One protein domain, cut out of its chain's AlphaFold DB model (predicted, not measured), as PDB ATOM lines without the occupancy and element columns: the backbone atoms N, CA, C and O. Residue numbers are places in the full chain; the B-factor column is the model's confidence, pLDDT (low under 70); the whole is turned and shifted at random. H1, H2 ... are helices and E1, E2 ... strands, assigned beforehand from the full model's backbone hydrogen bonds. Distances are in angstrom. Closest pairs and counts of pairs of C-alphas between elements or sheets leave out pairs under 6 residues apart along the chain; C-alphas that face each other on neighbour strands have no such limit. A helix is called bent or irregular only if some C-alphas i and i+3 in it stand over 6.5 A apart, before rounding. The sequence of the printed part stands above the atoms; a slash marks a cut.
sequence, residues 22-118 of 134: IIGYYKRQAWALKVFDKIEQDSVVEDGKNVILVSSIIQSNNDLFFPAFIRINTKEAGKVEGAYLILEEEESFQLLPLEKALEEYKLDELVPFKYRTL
ATOM      1  N   ILE A  22     -57.409  12.030 -33.237       92.94
ATOM      2  CA  ILE A  22     -56.309  12.713 -33.926       92.94
ATOM      3  C   ILE A  22     -56.485  12.571 -35.440       92.94
ATOM      4  O   ILE A  22     -56.533  11.465 -35.989       92.94
ATOM      5  N   ILE A  23     -56.535  13.712 -36.122       94.69
ATOM      6  CA  ILE A  23     -56.518  13.802 -37.575       94.69
ATOM      7  C   ILE A  23     -55.076  13.651 -38.052       94.69
ATOM      8  O   ILE A  23     -54.199  14.443 -37.722       94.69
ATOM      9  N   GLY A  24     -54.821  12.637 -38.875       94.81
ATOM     10  CA  GLY A  24     -53.477  12.345 -39.351       94.81
ATOM     11  C   GLY A  24     -53.358  10.934 -39.899       94.81
ATOM     12  O   GLY A  24     -54.320  10.392 -40.446       94.81
ATOM     13  N   TYR A  25     -52.172  10.344 -39.749       95.38
ATOM     14  CA  TYR A  25     -51.861   8.993 -40.230       95.38
ATOM     15  C   TYR A  25     -52.085   8.805 -41.739       95.38
ATOM     16  O   TYR A  25     -52.351   7.699 -42.226       95.38
ATOM     17  N   TYR A  26     -51.988   9.882 -42.518       97.12
ATOM     18  CA  TYR A  26     -52.207   9.810 -43.954       97.12
ATOM     19  C   TYR A  26     -50.979   9.231 -44.647       97.12
ATOM     20  O   TYR A  26     -49.867   9.679 -44.421       97.12
ATOM     21  N   LYS A  27     -51.177   8.302 -45.585       96.44
ATOM     22  CA  LYS A  27     -50.092   7.805 -46.457       96.44
ATOM     23  C   LYS A  27     -49.716   8.771 -47.581       96.44
ATOM     24  O   LYS A  27     -48.735   8.564 -48.284       96.44
ATOM     25  N   ARG A  28     -50.561   9.770 -47.841       96.38
ATOM     26  CA  ARG A  28     -50.371  10.751 -48.911       96.38
ATOM     27  C   ARG A  28     -50.476  12.144 -48.322       96.38
ATOM     28  O   ARG A  28     -51.525  12.498 -47.791       96.38
ATOM     29  N   GLN A  29     -49.441  12.954 -48.516       95.25
ATOM     30  CA  GLN A  29     -49.415  14.353 -48.086       95.25
ATOM     31  C   GLN A  29     -50.625  15.151 -48.601       95.25
ATOM     32  O   GLN A  29     -51.210  15.938 -47.866       95.25
ATOM     33  N   ALA A  30     -51.059  14.900 -49.841       95.31
ATOM     34  CA  ALA A  30     -52.221  15.564 -50.430       95.31
ATOM     35  C   ALA A  30     -53.528  15.343 -49.644       95.31
ATOM     36  O   ALA A  30     -54.449  16.140 -49.769       95.31
ATOM     37  N   TRP A  31     -53.638  14.268 -48.860       96.88
ATOM     38  CA  TRP A  31     -54.804  14.036 -48.002       96.88
ATOM     39  C   TRP A  31     -54.712  14.807 -46.690       96.88
ATOM     40  O   TRP A  31     -55.721  15.352 -46.262       96.88
ATOM     41  N   ALA A  32     -53.511  14.927 -46.116       96.56
ATOM     42  CA  ALA A  32     -53.279  15.812 -44.977       96.56
ATOM     43  C   ALA A  32     -53.585  17.277 -45.343       96.56
ATOM     44  O   ALA A  32     -54.240  17.965 -44.572       96.56
ATOM     45  N   LEU A  33     -53.206  17.727 -46.549       95.31
ATOM     46  CA  LEU A  33     -53.498  19.090 -47.022       95.31
ATOM     47  C   LEU A  33     -55.000  19.411 -47.045       95.31
ATOM     48  O   LEU A  33     -55.391  20.491 -46.624       95.31
ATOM     49  N   LYS A  34     -55.843  18.467 -47.480       95.06
ATOM     50  CA  LYS A  34     -57.301  18.663 -47.588       95.06
ATOM     51  C   LYS A  34     -58.007  18.899 -46.257       95.06
ATOM     52  O   LYS A  34     -59.174  19.275 -46.246       95.06
ATOM     53  N   VAL A  35     -57.346  18.627 -45.135       94.25
ATOM     54  CA  VAL A  35     -57.912  18.922 -43.817       94.25
ATOM     55  C   VAL A  35     -58.051  20.430 -43.629       94.25
ATOM     56  O   VAL A  35     -59.061  20.874 -43.092       94.25
ATOM     57  N   PHE A  36     -57.108  21.217 -44.154       94.38
ATOM     58  CA  PHE A  36     -57.161  22.675 -44.073       94.38
ATOM     59  C   PHE A  36     -58.294  23.283 -44.912       94.38
ATOM     60  O   PHE A  36     -58.783  24.341 -44.552       94.38
ATOM     61  N   ASP A  37     -58.814  22.584 -45.931       92.31
ATOM     62  CA  ASP A  37     -60.004  23.032 -46.681       92.31
ATOM     63  C   ASP A  37     -61.264  23.116 -45.791       92.31
ATOM     64  O   ASP A  37     -62.239  23.768 -46.157       92.31
ATOM     65  N   LYS A  38     -61.267  22.421 -44.644       89.88
ATOM     66  CA  LYS A  38     -62.364  22.425 -43.663       89.88
ATOM     67  C   LYS A  38     -62.142  23.401 -42.506       89.88
ATOM     68  O   LYS A  38     -63.038  23.559 -41.683       89.88
ATOM     69  N   ILE A  39     -60.952  23.985 -42.397       88.69
ATOM     70  CA  ILE A  39     -60.584  24.888 -41.309       88.69
ATOM     71  C   ILE A  39     -60.556  26.292 -41.900       88.69
ATOM     72  O   ILE A  39     -59.639  26.637 -42.637       88.69
ATOM     73  N   GLU A  40     -61.575  27.092 -41.594       86.19
ATOM     74  CA  GLU A  40     -61.690  28.476 -42.068       86.19
ATOM     75  C   GLU A  40     -60.718  29.396 -41.309       86.19
ATOM     76  O   GLU A  40     -61.108  30.194 -40.458       86.19
ATOM     77  N   GLN A  41     -59.426  29.253 -41.595       88.31
ATOM     78  CA  GLN A  41     -58.354  30.071 -41.045       88.31
ATOM     79  C   GLN A  41     -57.300  30.328 -42.123       88.31
ATOM     80  O   GLN A  41     -57.001  29.445 -42.929       88.31
ATOM     81  N   ASP A  42     -56.697  31.514 -42.100       93.94
ATOM     82  CA  ASP A  42     -55.505  31.779 -42.896       93.94
ATOM     83  C   ASP A  42     -54.370  30.810 -42.519       93.94
ATOM     84  O   ASP A  42     -54.221  30.361 -41.374       93.94
ATOM     85  N   SER A  43     -53.548  30.495 -43.515       93.94
ATOM     86  CA  SER A  43     -52.385  29.607 -43.410       93.94
ATOM     87  C   SER A  43     -51.301  30.142 -42.467       93.94
ATOM     88  O   SER A  43     -50.478  29.367 -41.977       93.94
ATOM     89  N   VAL A  44     -51.298  31.453 -42.217       95.38
ATOM     90  CA  VAL A  44     -50.407  32.160 -41.298       95.38
ATOM     91  C   VAL A  44     -51.235  33.161 -40.500       95.38
ATOM     92  O   VAL A  44     -51.864  34.047 -41.073       95.38
ATOM     93  N   VAL A  45     -51.210  33.042 -39.175       95.06
ATOM     94  CA  VAL A  45     -51.947  33.919 -38.252       95.06
ATOM     95  C   VAL A  45     -51.002  34.447 -37.179       95.06
ATOM     96  O   VAL A  45     -50.093  33.744 -36.743       95.06
ATOM     97  N   GLU A  46     -51.198  35.688 -36.733       94.19
ATOM     98  CA  GLU A  46     -50.468  36.227 -35.581       94.19
ATOM     99  C   GLU A  46     -50.903  35.524 -34.286       94.19
ATOM    100  O   GLU A  46     -52.089  35.466 -33.968       94.19
ATOM    101  N   ASP A  47     -49.939  35.031 -33.508       92.81
ATOM    102  CA  ASP A  47     -50.176  34.289 -32.263       92.81
ATOM    103  C   ASP A  47     -49.296  34.825 -31.120       92.81
ATOM    104  O   ASP A  47     -48.578  34.116 -30.405       92.81
ATOM    105  N   GLY A  48     -49.319  36.152 -30.989       90.94
ATOM    106  CA  GLY A  48     -48.564  36.907 -29.999       90.94
ATOM    107  C   GLY A  48     -47.392  37.695 -30.583       90.94
ATOM    108  O   GLY A  48     -47.207  37.844 -31.788       90.94
ATOM    109  N   LYS A  49     -46.583  38.282 -29.695       92.38
ATOM    110  CA  LYS A  49     -45.529  39.219 -30.100       92.38
ATOM    111  C   LYS A  49     -44.355  38.491 -30.766       92.38
ATOM    112  O   LYS A  49     -43.544  37.877 -30.076       92.38
ATOM    113  N   ASN A  50     -44.192  38.694 -32.074       92.81
ATOM    114  CA  ASN A  50     -43.209  38.009 -32.931       92.81
ATOM    115  C   ASN A  50     -43.417  36.491 -33.022       92.81
ATOM    116  O   ASN A  50     -42.467  35.769 -33.313       92.81
ATOM    117  N   VAL A  51     -44.628  36.010 -32.747       94.81
ATOM    118  CA  VAL A  51     -44.971  34.596 -32.882       94.81
ATOM    119  C   VAL A  51     -46.119  34.495 -33.866       94.81
ATOM    120  O   VAL A  51     -47.089  35.245 -33.774       94.81
ATOM    121  N   ILE A  52     -45.979  33.591 -34.823       95.31
ATOM    122  CA  ILE A  52     -47.023  33.257 -35.785       95.31
ATOM    123  C   ILE A  52     -47.418  31.796 -35.605       95.31
ATOM    124  O   ILE A  52     -46.577  30.953 -35.285       95.31
ATOM    125  N   LEU A  53     -48.690  31.502 -35.835       96.50
ATOM    126  CA  LEU A  53     -49.217  30.157 -35.966       96.50
ATOM    127  C   LEU A  53     -49.365  29.850 -37.453       96.50
ATOM    128  O   LEU A  53     -50.034  30.586 -38.177       96.50
ATOM    129  N   VAL A  54     -48.735  28.773 -37.910       96.00
ATOM    130  CA  VAL A  54     -48.707  28.423 -39.332       96.00
ATOM    131  C   VAL A  54     -49.309  27.050 -39.573       96.00
ATOM    132  O   VAL A  54     -48.984  26.083 -38.882       96.00
ATOM    133  N   SER A  55     -50.163  26.946 -40.587       97.31
ATOM    134  CA  SER A  55     -50.634  25.669 -41.105       97.31
ATOM    135  C   SER A  55     -49.466  24.907 -41.720       97.31
ATOM    136  O   SER A  55     -48.688  25.430 -42.528       97.31
ATOM    137  N   SER A  56     -49.338  23.642 -41.347       96.56
ATOM    138  CA  SER A  56     -48.194  22.816 -41.706       96.56
ATOM    139  C   SER A  56     -48.560  21.342 -41.833       96.56
ATOM    140  O   SER A  56     -49.636  20.892 -41.441       96.56
ATOM    141  N   ILE A  57     -47.642  20.571 -42.399       97.50
ATOM    142  CA  ILE A  57     -47.683  19.118 -42.379       97.50
ATOM    143  C   ILE A  57     -46.444  18.629 -41.658       97.50
ATOM    144  O   ILE A  57     -45.330  18.998 -42.027       97.50
ATOM    145  N   ILE A  58     -46.656  17.759 -40.680       96.38
ATOM    146  CA  ILE A  58     -45.620  16.948 -40.059       96.38
ATOM    147  C   ILE A  58     -45.506  15.628 -40.829       96.38
ATOM    148  O   ILE A  58     -46.515  14.979 -41.113       96.38
ATOM    149  N   GLN A  59     -44.277  15.239 -41.166       96.12
ATOM    150  CA  GLN A  59     -43.944  13.896 -41.634       96.12
ATOM    151  C   GLN A  59     -43.317  13.122 -40.475       96.12
ATOM    152  O   GLN A  59     -42.290  13.525 -39.925       96.12
ATOM    153  N   SER A  60     -43.947  12.010 -40.115       94.06
ATOM    154  CA  SER A  60     -43.438  11.068 -39.124       94.06
ATOM    155  C   SER A  60     -42.295  10.214 -39.685       94.06
ATOM    156  O   SER A  60     -42.113  10.079 -40.897       94.06
ATOM    157  N   ASN A  61     -41.578   9.530 -38.795       92.81
ATOM    158  CA  ASN A  61     -40.495   8.611 -39.156       92.81
ATOM    159  C   ASN A  61     -40.966   7.342 -39.889       92.81
ATOM    160  O   ASN A  61     -40.145   6.604 -40.430       92.81
ATOM    161  N   ASN A  62     -42.274   7.076 -39.908       91.62
ATOM    162  CA  ASN A  62     -42.892   5.982 -40.661       91.62
ATOM    163  C   ASN A  62     -43.598   6.458 -41.948       91.62
ATOM    164  O   ASN A  62     -44.457   5.745 -42.467       91.62
ATOM    165  N   ASP A  63     -43.233   7.643 -42.456       92.19
ATOM    166  CA  ASP A  63     -43.749   8.240 -43.698       92.19
ATOM    167  C   ASP A  63     -45.271   8.454 -43.712       92.19
ATOM    168  O   ASP A  63     -45.937   8.380 -44.751       92.19
ATOM    169  N   LEU A  64     -45.830   8.739 -42.537       95.31
ATOM    170  CA  LEU A  64     -47.201   9.196 -42.387       95.31
ATOM    171  C   LEU A  64     -47.232  10.717 -42.236       95.31
ATOM    172  O   LEU A  64     -46.323  11.346 -41.695       95.31
ATOM    173  N   PHE A  65     -48.307  11.313 -42.733       97.06
ATOM    174  CA  PHE A  65     -48.489  12.755 -42.766       97.06
ATOM    175  C   PHE A  65     -49.594  13.172 -41.804       97.06
ATOM    176  O   PHE A  65     -50.690  12.600 -41.811       97.06
ATOM    177  N   PHE A  66     -49.302  14.200 -41.017       97.31
ATOM    178  CA  PHE A  66     -50.195  14.770 -40.020       97.31
ATOM    179  C   PHE A  66     -50.377  16.259 -40.326       97.31
ATOM    180  O   PHE A  66     -49.381  16.983 -40.372       97.31
ATOM    181  N   PRO A  67     -51.607  16.736 -40.583       97.31
ATOM    182  CA  PRO A  67     -51.864  18.167 -40.587       97.31
ATOM    183  C   PRO A  67     -51.650  18.699 -39.169       97.31
ATOM    184  O   PRO A  67     -52.091  18.092 -38.191       97.31
ATOM    185  N   ALA A  68     -50.941  19.811 -39.064       97.19
ATOM    186  CA  ALA A  68     -50.553  20.383 -37.790       97.19
ATOM    187  C   ALA A  68     -50.467  21.904 -37.887       97.19
ATOM    188  O   ALA A  68     -50.294  22.469 -38.972       97.19
ATOM    189  N   PHE A  69     -50.512  22.560 -36.738       96.69
ATOM    190  CA  PHE A  69     -50.153  23.965 -36.621       96.69
ATOM    191  C   PHE A  69     -48.833  24.093 -35.879       96.69
ATOM    192  O   PHE A  69     -48.635  23.449 -34.852       96.69
ATOM    193  N   ILE A  70     -47.926  24.916 -36.391       95.56
ATOM    194  CA  ILE A  70     -46.622  25.152 -35.771       95.56
ATOM    195  C   ILE A  70     -46.554  26.604 -35.324       95.56
ATOM    196  O   ILE A  70     -46.925  27.509 -36.068       95.56
ATOM    197  N   ARG A  71     -46.086  26.827 -34.097       95.44
ATOM    198  CA  ARG A  71     -45.782  28.161 -33.580       95.44
ATOM    199  C   ARG A  71     -44.341  28.495 -33.907       95.44
ATOM    200  O   ARG A  71     -43.436  27.751 -33.530       95.44
ATOM    201  N   ILE A  72     -44.137  29.606 -34.601       93.62
ATOM    202  CA  ILE A  72     -42.830  30.038 -35.093       93.62
ATOM    203  C   ILE A  72     -42.521  31.431 -34.560       93.62
ATOM    204  O   ILE A  72     -43.310  32.360 -34.737       93.62
ATOM    205  N   ASN A  73     -41.347  31.588 -33.953       93.25
ATOM    206  CA  ASN A  73     -40.841  32.888 -33.540       93.25
ATOM    207  C   ASN A  73     -40.102  33.572 -34.695       93.25
ATOM    208  O   ASN A  73     -39.004  33.171 -35.092       93.25
ATOM    209  N   THR A  74     -40.679  34.651 -35.212       90.00
ATOM    210  CA  THR A  74     -40.133  35.400 -36.352       90.00
ATOM    211  C   THR A  74     -38.933  36.268 -35.975       90.00
ATOM    212  O   THR A  74     -38.119  36.608 -36.831       90.00
ATOM    213  N   LYS A  75     -38.755  36.591 -34.687       89.50
ATOM    214  CA  LYS A  75     -37.570  37.310 -34.194       89.50
ATOM    215  C   LYS A  75     -36.366  36.380 -34.028       89.50
ATOM    216  O   LYS A  75     -35.233  36.810 -34.231       89.50
ATOM    217  N   GLU A  76     -36.600  35.121 -33.674       87.38
ATOM    218  CA  GLU A  76     -35.568  34.086 -33.525       87.38
ATOM    219  C   GLU A  76     -35.359  33.290 -34.825       87.38
ATOM    220  O   GLU A  76     -35.166  32.077 -34.795       87.38
ATOM    221  N   ALA A  77     -35.392  33.982 -35.970       84.00
ATOM    222  CA  ALA A  77     -35.080  33.432 -37.292       84.00
ATOM    223  C   ALA A  77     -35.884  32.170 -37.669       84.00
ATOM    224  O   ALA A  77     -35.357  31.278 -38.332       84.00
ATOM    225  N   GLY A  78     -37.150  32.089 -37.247       82.69
ATOM    226  CA  GLY A  78     -38.030  30.974 -37.599       82.69
ATOM    227  C   GLY A  78     -37.994  29.795 -36.630       82.69
ATOM    228  O   GLY A  78     -38.452  28.703 -36.953       82.69
ATOM    229  N   LYS A  79     -37.444  29.986 -35.430       88.94
ATOM    230  CA  LYS A  79     -37.406  28.932 -34.418       88.94
ATOM    231  C   LYS A  79     -38.816  28.445 -34.081       88.94
ATOM    232  O   LYS A  79     -39.687  29.240 -33.725       88.94
ATOM    233  N   VAL A  80     -38.999  27.130 -34.132       91.19
ATOM    234  CA  VAL A  80     -40.222  26.462 -33.681       91.19
ATOM    235  C   VAL A  80     -40.326  26.555 -32.158       91.19
ATOM    236  O   VAL A  80     -39.444  26.090 -31.436       91.19
ATOM    237  N   GLU A  81     -41.406  27.161 -31.669       92.25
ATOM    238  CA  GLU A  81     -41.727  27.270 -30.240       92.25
ATOM    239  C   GLU A  81     -42.712  26.199 -29.763       92.25
ATOM    240  O   GLU A  81     -42.825  25.965 -28.562       92.25
ATOM    241  N   GLY A  82     -43.430  25.558 -30.684       93.38
ATOM    242  CA  GLY A  82     -44.370  24.488 -30.371       93.38
ATOM    243  C   GLY A  82     -45.092  23.973 -31.610       93.38
ATOM    244  O   GLY A  82     -45.060  24.600 -32.671       93.38
ATOM    245  N   ALA A  83     -45.758  22.834 -31.465       95.44
ATOM    246  CA  ALA A  83     -46.580  22.234 -32.506       95.44
ATOM    247  C   ALA A  83     -47.885  21.700 -31.913       95.44
ATOM    248  O   ALA A  83     -47.928  21.283 -30.756       95.44
ATOM    249  N   TYR A  84     -48.940  21.698 -32.721       96.69
ATOM    250  CA  TYR A  84     -50.265  21.228 -32.349       96.69
ATOM    251  C   TYR A  84     -50.779  20.260 -33.403       96.69
ATOM    252  O   TYR A  84     -50.799  20.583 -34.594       96.69
ATOM    253  N   LEU A  85     -51.225  19.091 -32.958       96.56
ATOM    254  CA  LEU A  85     -52.026  18.185 -33.768       96.56
ATOM    255  C   LEU A  85     -53.492  18.613 -33.718       96.56
ATOM    256  O   LEU A  85     -53.923  19.310 -32.801       96.56
ATOM    257  N   ILE A  86     -54.254  18.177 -34.713       95.75
ATOM    258  CA  ILE A  86     -55.671  18.506 -34.828       95.75
ATOM    259  C   ILE A  86     -56.485  17.318 -34.317       95.75
ATOM    260  O   ILE A  86     -56.316  16.197 -34.801       95.75
ATOM    261  N   LEU A  87     -57.362  17.566 -33.351       93.44
ATOM    262  CA  LEU A  87     -58.389  16.634 -32.899       93.44
ATOM    263  C   LEU A  87     -59.712  16.973 -33.584       93.44
ATOM    264  O   LEU A  87     -60.093  18.140 -33.657       93.44
ATOM    265  N   GLU A  88     -60.397  15.953 -34.090       88.56
ATOM    266  CA  GLU A  88     -61.777  16.058 -34.564       88.56
ATOM    267  C   GLU A  88     -62.728  15.754 -33.401       88.56
ATOM    268  O   GLU A  88     -62.661  14.670 -32.811       88.56
ATOM    269  N   GLU A  89     -63.601  16.711 -33.093       85.31
ATOM    270  CA  GLU A  89     -64.774  16.548 -32.233       85.31
ATOM    271  C   GLU A  89     -66.055  16.618 -33.078       85.31
ATOM    272  O   GLU A  89     -66.009  16.973 -34.256       85.31
ATOM    273  N   GLU A  90     -67.212  16.292 -32.490       78.19
ATOM    274  CA  GLU A  90     -68.486  16.137 -33.217       78.19
ATOM    275  C   GLU A  90     -68.846  17.332 -34.121       78.19
ATOM    276  O   GLU A  90     -69.366  17.132 -35.219       78.19
ATOM    277  N   GLU A  91     -68.531  18.559 -33.697       80.12
ATOM    278  CA  GLU A  91     -68.837  19.787 -34.448       80.12
ATOM    279  C   GLU A  91     -67.658  20.772 -34.526       80.12
ATOM    280  O   GLU A  91     -67.830  21.908 -34.972       80.12
ATOM    281  N   SER A  92     -66.459  20.386 -34.077       84.44
ATOM    282  CA  SER A  92     -65.329  21.317 -33.996       84.44
ATOM    283  C   SER A  92     -63.966  20.650 -34.168       84.44
ATOM    284  O   SER A  92     -63.831  19.427 -34.108       84.44
ATOM    285  N   PHE A  93     -62.946  21.479 -34.388       89.19
ATOM    286  CA  PHE A  93     -61.554  21.060 -34.312       89.19
ATOM    287  C   PHE A  93     -60.918  21.631 -33.053       89.19
ATOM    288  O   PHE A  93     -61.044  22.826 -32.775       89.19
ATOM    289  N   GLN A  94     -60.174  20.792 -32.342       91.81
ATOM    290  CA  GLN A  94     -59.335  21.223 -31.233       91.81
ATOM    291  C   GLN A  94     -57.853  21.065 -31.566       91.81
ATOM    292  O   GLN A  94     -57.457  20.226 -32.376       91.81
ATOM    293  N   LEU A  95     -57.026  21.888 -30.922       93.88
ATOM    294  CA  LEU A  95     -55.575  21.831 -31.040       93.88
ATOM    295  C   LEU A  95     -54.985  21.125 -29.823       93.88
ATOM    296  O   LEU A  95     -55.067  21.626 -28.701       93.88
ATOM    297  N   LEU A  96     -54.346  19.983 -30.057       95.00
ATOM    298  CA  LEU A  96     -53.644  19.219 -29.035       95.00
ATOM    299  C   LEU A  96     -52.142  19.519 -29.114       95.00
ATOM    300  O   LEU A  96     -51.534  19.201 -30.139       95.00
ATOM    301  N   PRO A  97     -51.518  20.094 -28.066       95.44
ATOM    302  CA  PRO A  97     -50.069  20.269 -28.027       95.44
ATOM    303  C   PRO A  97     -49.346  18.948 -28.288       95.44
ATOM    304  O   PRO A  97     -49.712  17.917 -27.714       95.44
ATOM    305  N   LEU A  98     -48.319  18.977 -29.137       93.81
ATOM    306  CA  LEU A  98     -47.590  17.779 -29.543       93.81
ATOM    307  C   LEU A  98     -47.034  17.028 -28.330       93.81
ATOM    308  O   LEU A  98     -47.127  15.811 -28.286       93.81
ATOM    309  N   GLU A  99     -46.533  17.732 -27.315       92.81
ATOM    310  CA  GLU A  99     -45.992  17.127 -26.093       92.81
ATOM    311  C   GLU A  99     -47.036  16.262 -25.377       92.81
ATOM    312  O   GLU A  99     -46.732  15.143 -24.964       92.81
ATOM    313  N   LYS A 100     -48.283  16.744 -25.297       92.62
ATOM    314  CA  LYS A 100     -49.398  15.969 -24.736       92.62
ATOM    315  C   LYS A 100     -49.781  14.805 -25.637       92.62
ATOM    316  O   LYS A 100     -50.035  13.711 -25.148       92.62
ATOM    317  N   ALA A 101     -49.788  15.019 -26.952       91.62
ATOM    318  CA  ALA A 101     -50.094  13.960 -27.905       91.62
ATOM    319  C   ALA A 101     -49.090  12.797 -27.815       91.62
ATOM    320  O   ALA A 101     -49.482  11.632 -27.862       91.62
ATOM    321  N   LEU A 102     -47.803  13.104 -27.639       91.19
ATOM    322  CA  LEU A 102     -46.749  12.113 -27.429       91.19
ATOM    323  C   LEU A 102     -46.978  11.307 -26.144       91.19
ATOM    324  O   LEU A 102     -46.878  10.083 -26.172       91.19
ATOM    325  N   GLU A 103     -47.330  11.976 -25.045       90.56
ATOM    326  CA  GLU A 103     -47.561  11.337 -23.744       90.56
ATOM    327  C   GLU A 103     -48.827  10.463 -23.729       90.56
ATOM    328  O   GLU A 103     -48.791   9.310 -23.295       90.56
ATOM    329  N   GLU A 104     -49.943  10.992 -24.227       90.62
ATOM    330  CA  GLU A 104     -51.263  10.364 -24.102       90.62
ATOM    331  C   GLU A 104     -51.518   9.303 -25.185       90.62
ATOM    332  O   GLU A 104     -52.125   8.264 -24.909       90.62
ATOM    333  N   TYR A 105     -51.015   9.523 -26.406       87.00
ATOM    334  CA  TYR A 105     -51.285   8.671 -27.571       87.00
ATOM    335  C   TYR A 105     -50.080   7.833 -28.015       87.00
ATOM    336  O   TYR A 105     -50.210   7.046 -28.952       87.00
ATOM    337  N   LYS A 106     -48.932   7.945 -27.325       86.62
ATOM    338  CA  LYS A 106     -47.691   7.197 -27.615       86.62
ATOM    339  C   LYS A 106     -47.217   7.373 -29.059       86.62
ATOM    340  O   LYS A 106     -46.895   6.407 -29.746       86.62
ATOM    341  N   LEU A 107     -47.209   8.624 -29.506       88.44
ATOM    342  CA  LEU A 107     -46.873   9.039 -30.870       88.44
ATOM    343  C   LEU A 107     -45.362   9.214 -31.091       88.44
ATOM    344  O   LEU A 107     -44.925  10.157 -31.755       88.44
ATOM    345  N   ASP A 108     -44.544   8.331 -30.518       88.81
ATOM    346  CA  ASP A 108     -43.079   8.436 -30.542       88.81
ATOM    347  C   ASP A 108     -42.508   8.512 -31.975       88.81
ATOM    348  O   ASP A 108     -41.431   9.066 -32.198       88.81
ATOM    349  N   GLU A 109     -43.239   8.019 -32.981       89.38
ATOM    350  CA  GLU A 109     -42.863   8.122 -34.393       89.38
ATOM    351  C   GLU A 109     -42.822   9.556 -34.938       89.38
ATOM    352  O   GLU A 109     -42.254   9.779 -36.011       89.38
ATOM    353  N   LEU A 110     -43.426  10.518 -34.236       90.31
ATOM    354  CA  LEU A 110     -43.395  11.934 -34.589       90.31
ATOM    355  C   LEU A 110     -42.113  12.626 -34.125       90.31
ATOM    356  O   LEU A 110     -41.961  13.808 -34.396       90.31
ATOM    357  N   VAL A 111     -41.190  11.961 -33.426       89.19
ATOM    358  CA  VAL A 111     -39.965  12.614 -32.937       89.19
ATOM    359  C   VAL A 111     -38.707  11.865 -33.397       89.19
ATOM    360  O   VAL A 111     -38.613  10.653 -33.215       89.19
ATOM    361  N   PRO A 112     -37.702  12.559 -33.969       86.62
ATOM    362  CA  PRO A 112     -37.772  13.945 -34.446       86.62
ATOM    363  C   PRO A 112     -38.748  14.054 -35.627       86.62
ATOM    364  O   PRO A 112     -38.702  13.219 -36.529       86.62
ATOM    365  N   PHE A 113     -39.618  15.067 -35.640       82.88
ATOM    366  CA  PHE A 113     -40.469  15.310 -36.806       82.88
ATOM    367  C   PHE A 113     -39.722  16.142 -37.834       82.88
ATOM    368  O   PHE A 113     -38.928  17.018 -37.491       82.88
ATOM    369  N   LYS A 114     -40.070  15.916 -39.099       91.94
ATOM    370  CA  LYS A 114     -39.870  16.909 -40.151       91.94
ATOM    371  C   LYS A 114     -41.169  17.650 -40.381       91.94
ATOM    372  O   LYS A 114     -42.243  17.054 -40.264       91.94
ATOM    373  N   TYR A 115     -41.090  18.913 -40.766       93.19
ATOM    374  CA  TYR A 115     -42.287  19.677 -41.092       93.19
ATOM    375  C   TYR A 115     -42.144  20.479 -42.374       93.19
ATOM    376  O   TYR A 115     -41.057  20.759 -42.874       93.19
ATOM    377  N   ARG A 116     -43.297  20.854 -42.914       94.12
ATOM    378  CA  ARG A 116     -43.424  21.717 -44.076       94.12
ATOM    379  C   ARG A 116     -44.625  22.623 -43.874       94.12
ATOM    380  O   ARG A 116     -45.740  22.134 -43.709       94.12
ATOM    381  N   THR A 117     -44.426  23.931 -43.921       94.88
ATOM    382  CA  THR A 117     -45.535  24.891 -43.881       94.88
ATOM    383  C   THR A 117     -46.253  24.943 -45.230       94.88
ATOM    384  O   THR A 117     -45.683  24.613 -46.278       94.88
ATOM    385  N   LEU A 118     -47.522  25.346 -45.220       94.62
ATOM    386  CA  LEU A 118     -48.293  25.528 -46.453       94.62
ATOM    387  C   LEU A 118     -47.794  26.730 -47.265       94.62
ATOM    388  O   LEU A 118     -47.771  26.666 -48.493       94.62
TER     389      LEU A 118
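AT A GLANCE: This is residues 22 to 118 of the 134 residues of an uncharacterized protein of Psychrobacillus psychrotolerans (UniProt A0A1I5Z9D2). A single strongly twisted antiparallel sheet makes the core, its long strands E2 and E3 bent partway along, with the short helix H1 over E3 and the helix H2 packed on E4 by residues 98 to 101. E1 and E6 lie on one side of E2, one beyond the other along it, and from E2 the sheet runs through E3 and E4 to E5. The printed part has 97 residues with two named helices and six named strands, in the order H1 E1 E2 E3 E4 E5 H2 E6, and its class is mixed, helices and strands. It is compact and rounded, with a radius of gyration of the C-alphas of 12.8 A and spans of 33 by 29 by 24 A.

IN THESE COORDINATES: The printed part begins at Ile 22, C-alpha (-56.309, 12.713, -33.926). H1 is residues 29 to 33, 6.3 A long, and E1 is residues 44 to 46, 7.0 A. E2, residues 51 to 59, measures 22.5 A and bends by 66 degrees at residue 55. E3, residues 65 to 73, measures 23.4 A and bends by 55 degrees at residue 68. E4, residues 79 to 88, is the longest strand at 27.6 A, from C-alpha 79 at (-37.406, 28.932, -34.418). E5 is residues 93 to 97, 13.1 A, H2 residues 98 to 105, 10.0 A, and E6 residues 114 to 117, 10.5 A, ending at (-45.535, 24.891, -43.881).

HOW THE PARTS SIT: E1 to E5 form a meander, each strand the antiparallel neighbour of the one before. In the hairpin E1 and E2, N 45 and O 53 are 2.9 A apart, within hydrogen-bond range. E3 lies on the other side of E2 from E1 and E6, with N 56 and O 68 at 2.8 A. E6 is antiparallel to E2, with N 57 and O 116 at 2.8 A. E3 and E4 have N 71 and O 82 at 2.8 A, and E4 and E5 have N 85 and O 96 at 2.8 A. Residues 22 to 23 pair antiparallel with residues 86 to 87 of E4. H1 is on the sheet, over E3, at a height over the sheet of 7.7 A; its closest C-alphas to E3 are those of Ala 32 and Pro 67, 5.2 A. H2 only just stands at the sheet's level, at a height of 3.8 A; its closest C-alphas to E4 are those of Leu 98 and Tyr 84, 5.2 A. In H1 and H2 every O i to N i+4 pair is within hydrogen-bond range. H1 and H2 are apart.

THE WHOLE: The two C-alphas farthest apart, those of Ala 77 and Glu 90, are 37.8 A from each other. The printed part has no cut and no long link. The mean pLDDT of the printed part is 92.5, and no printed residue is under 70.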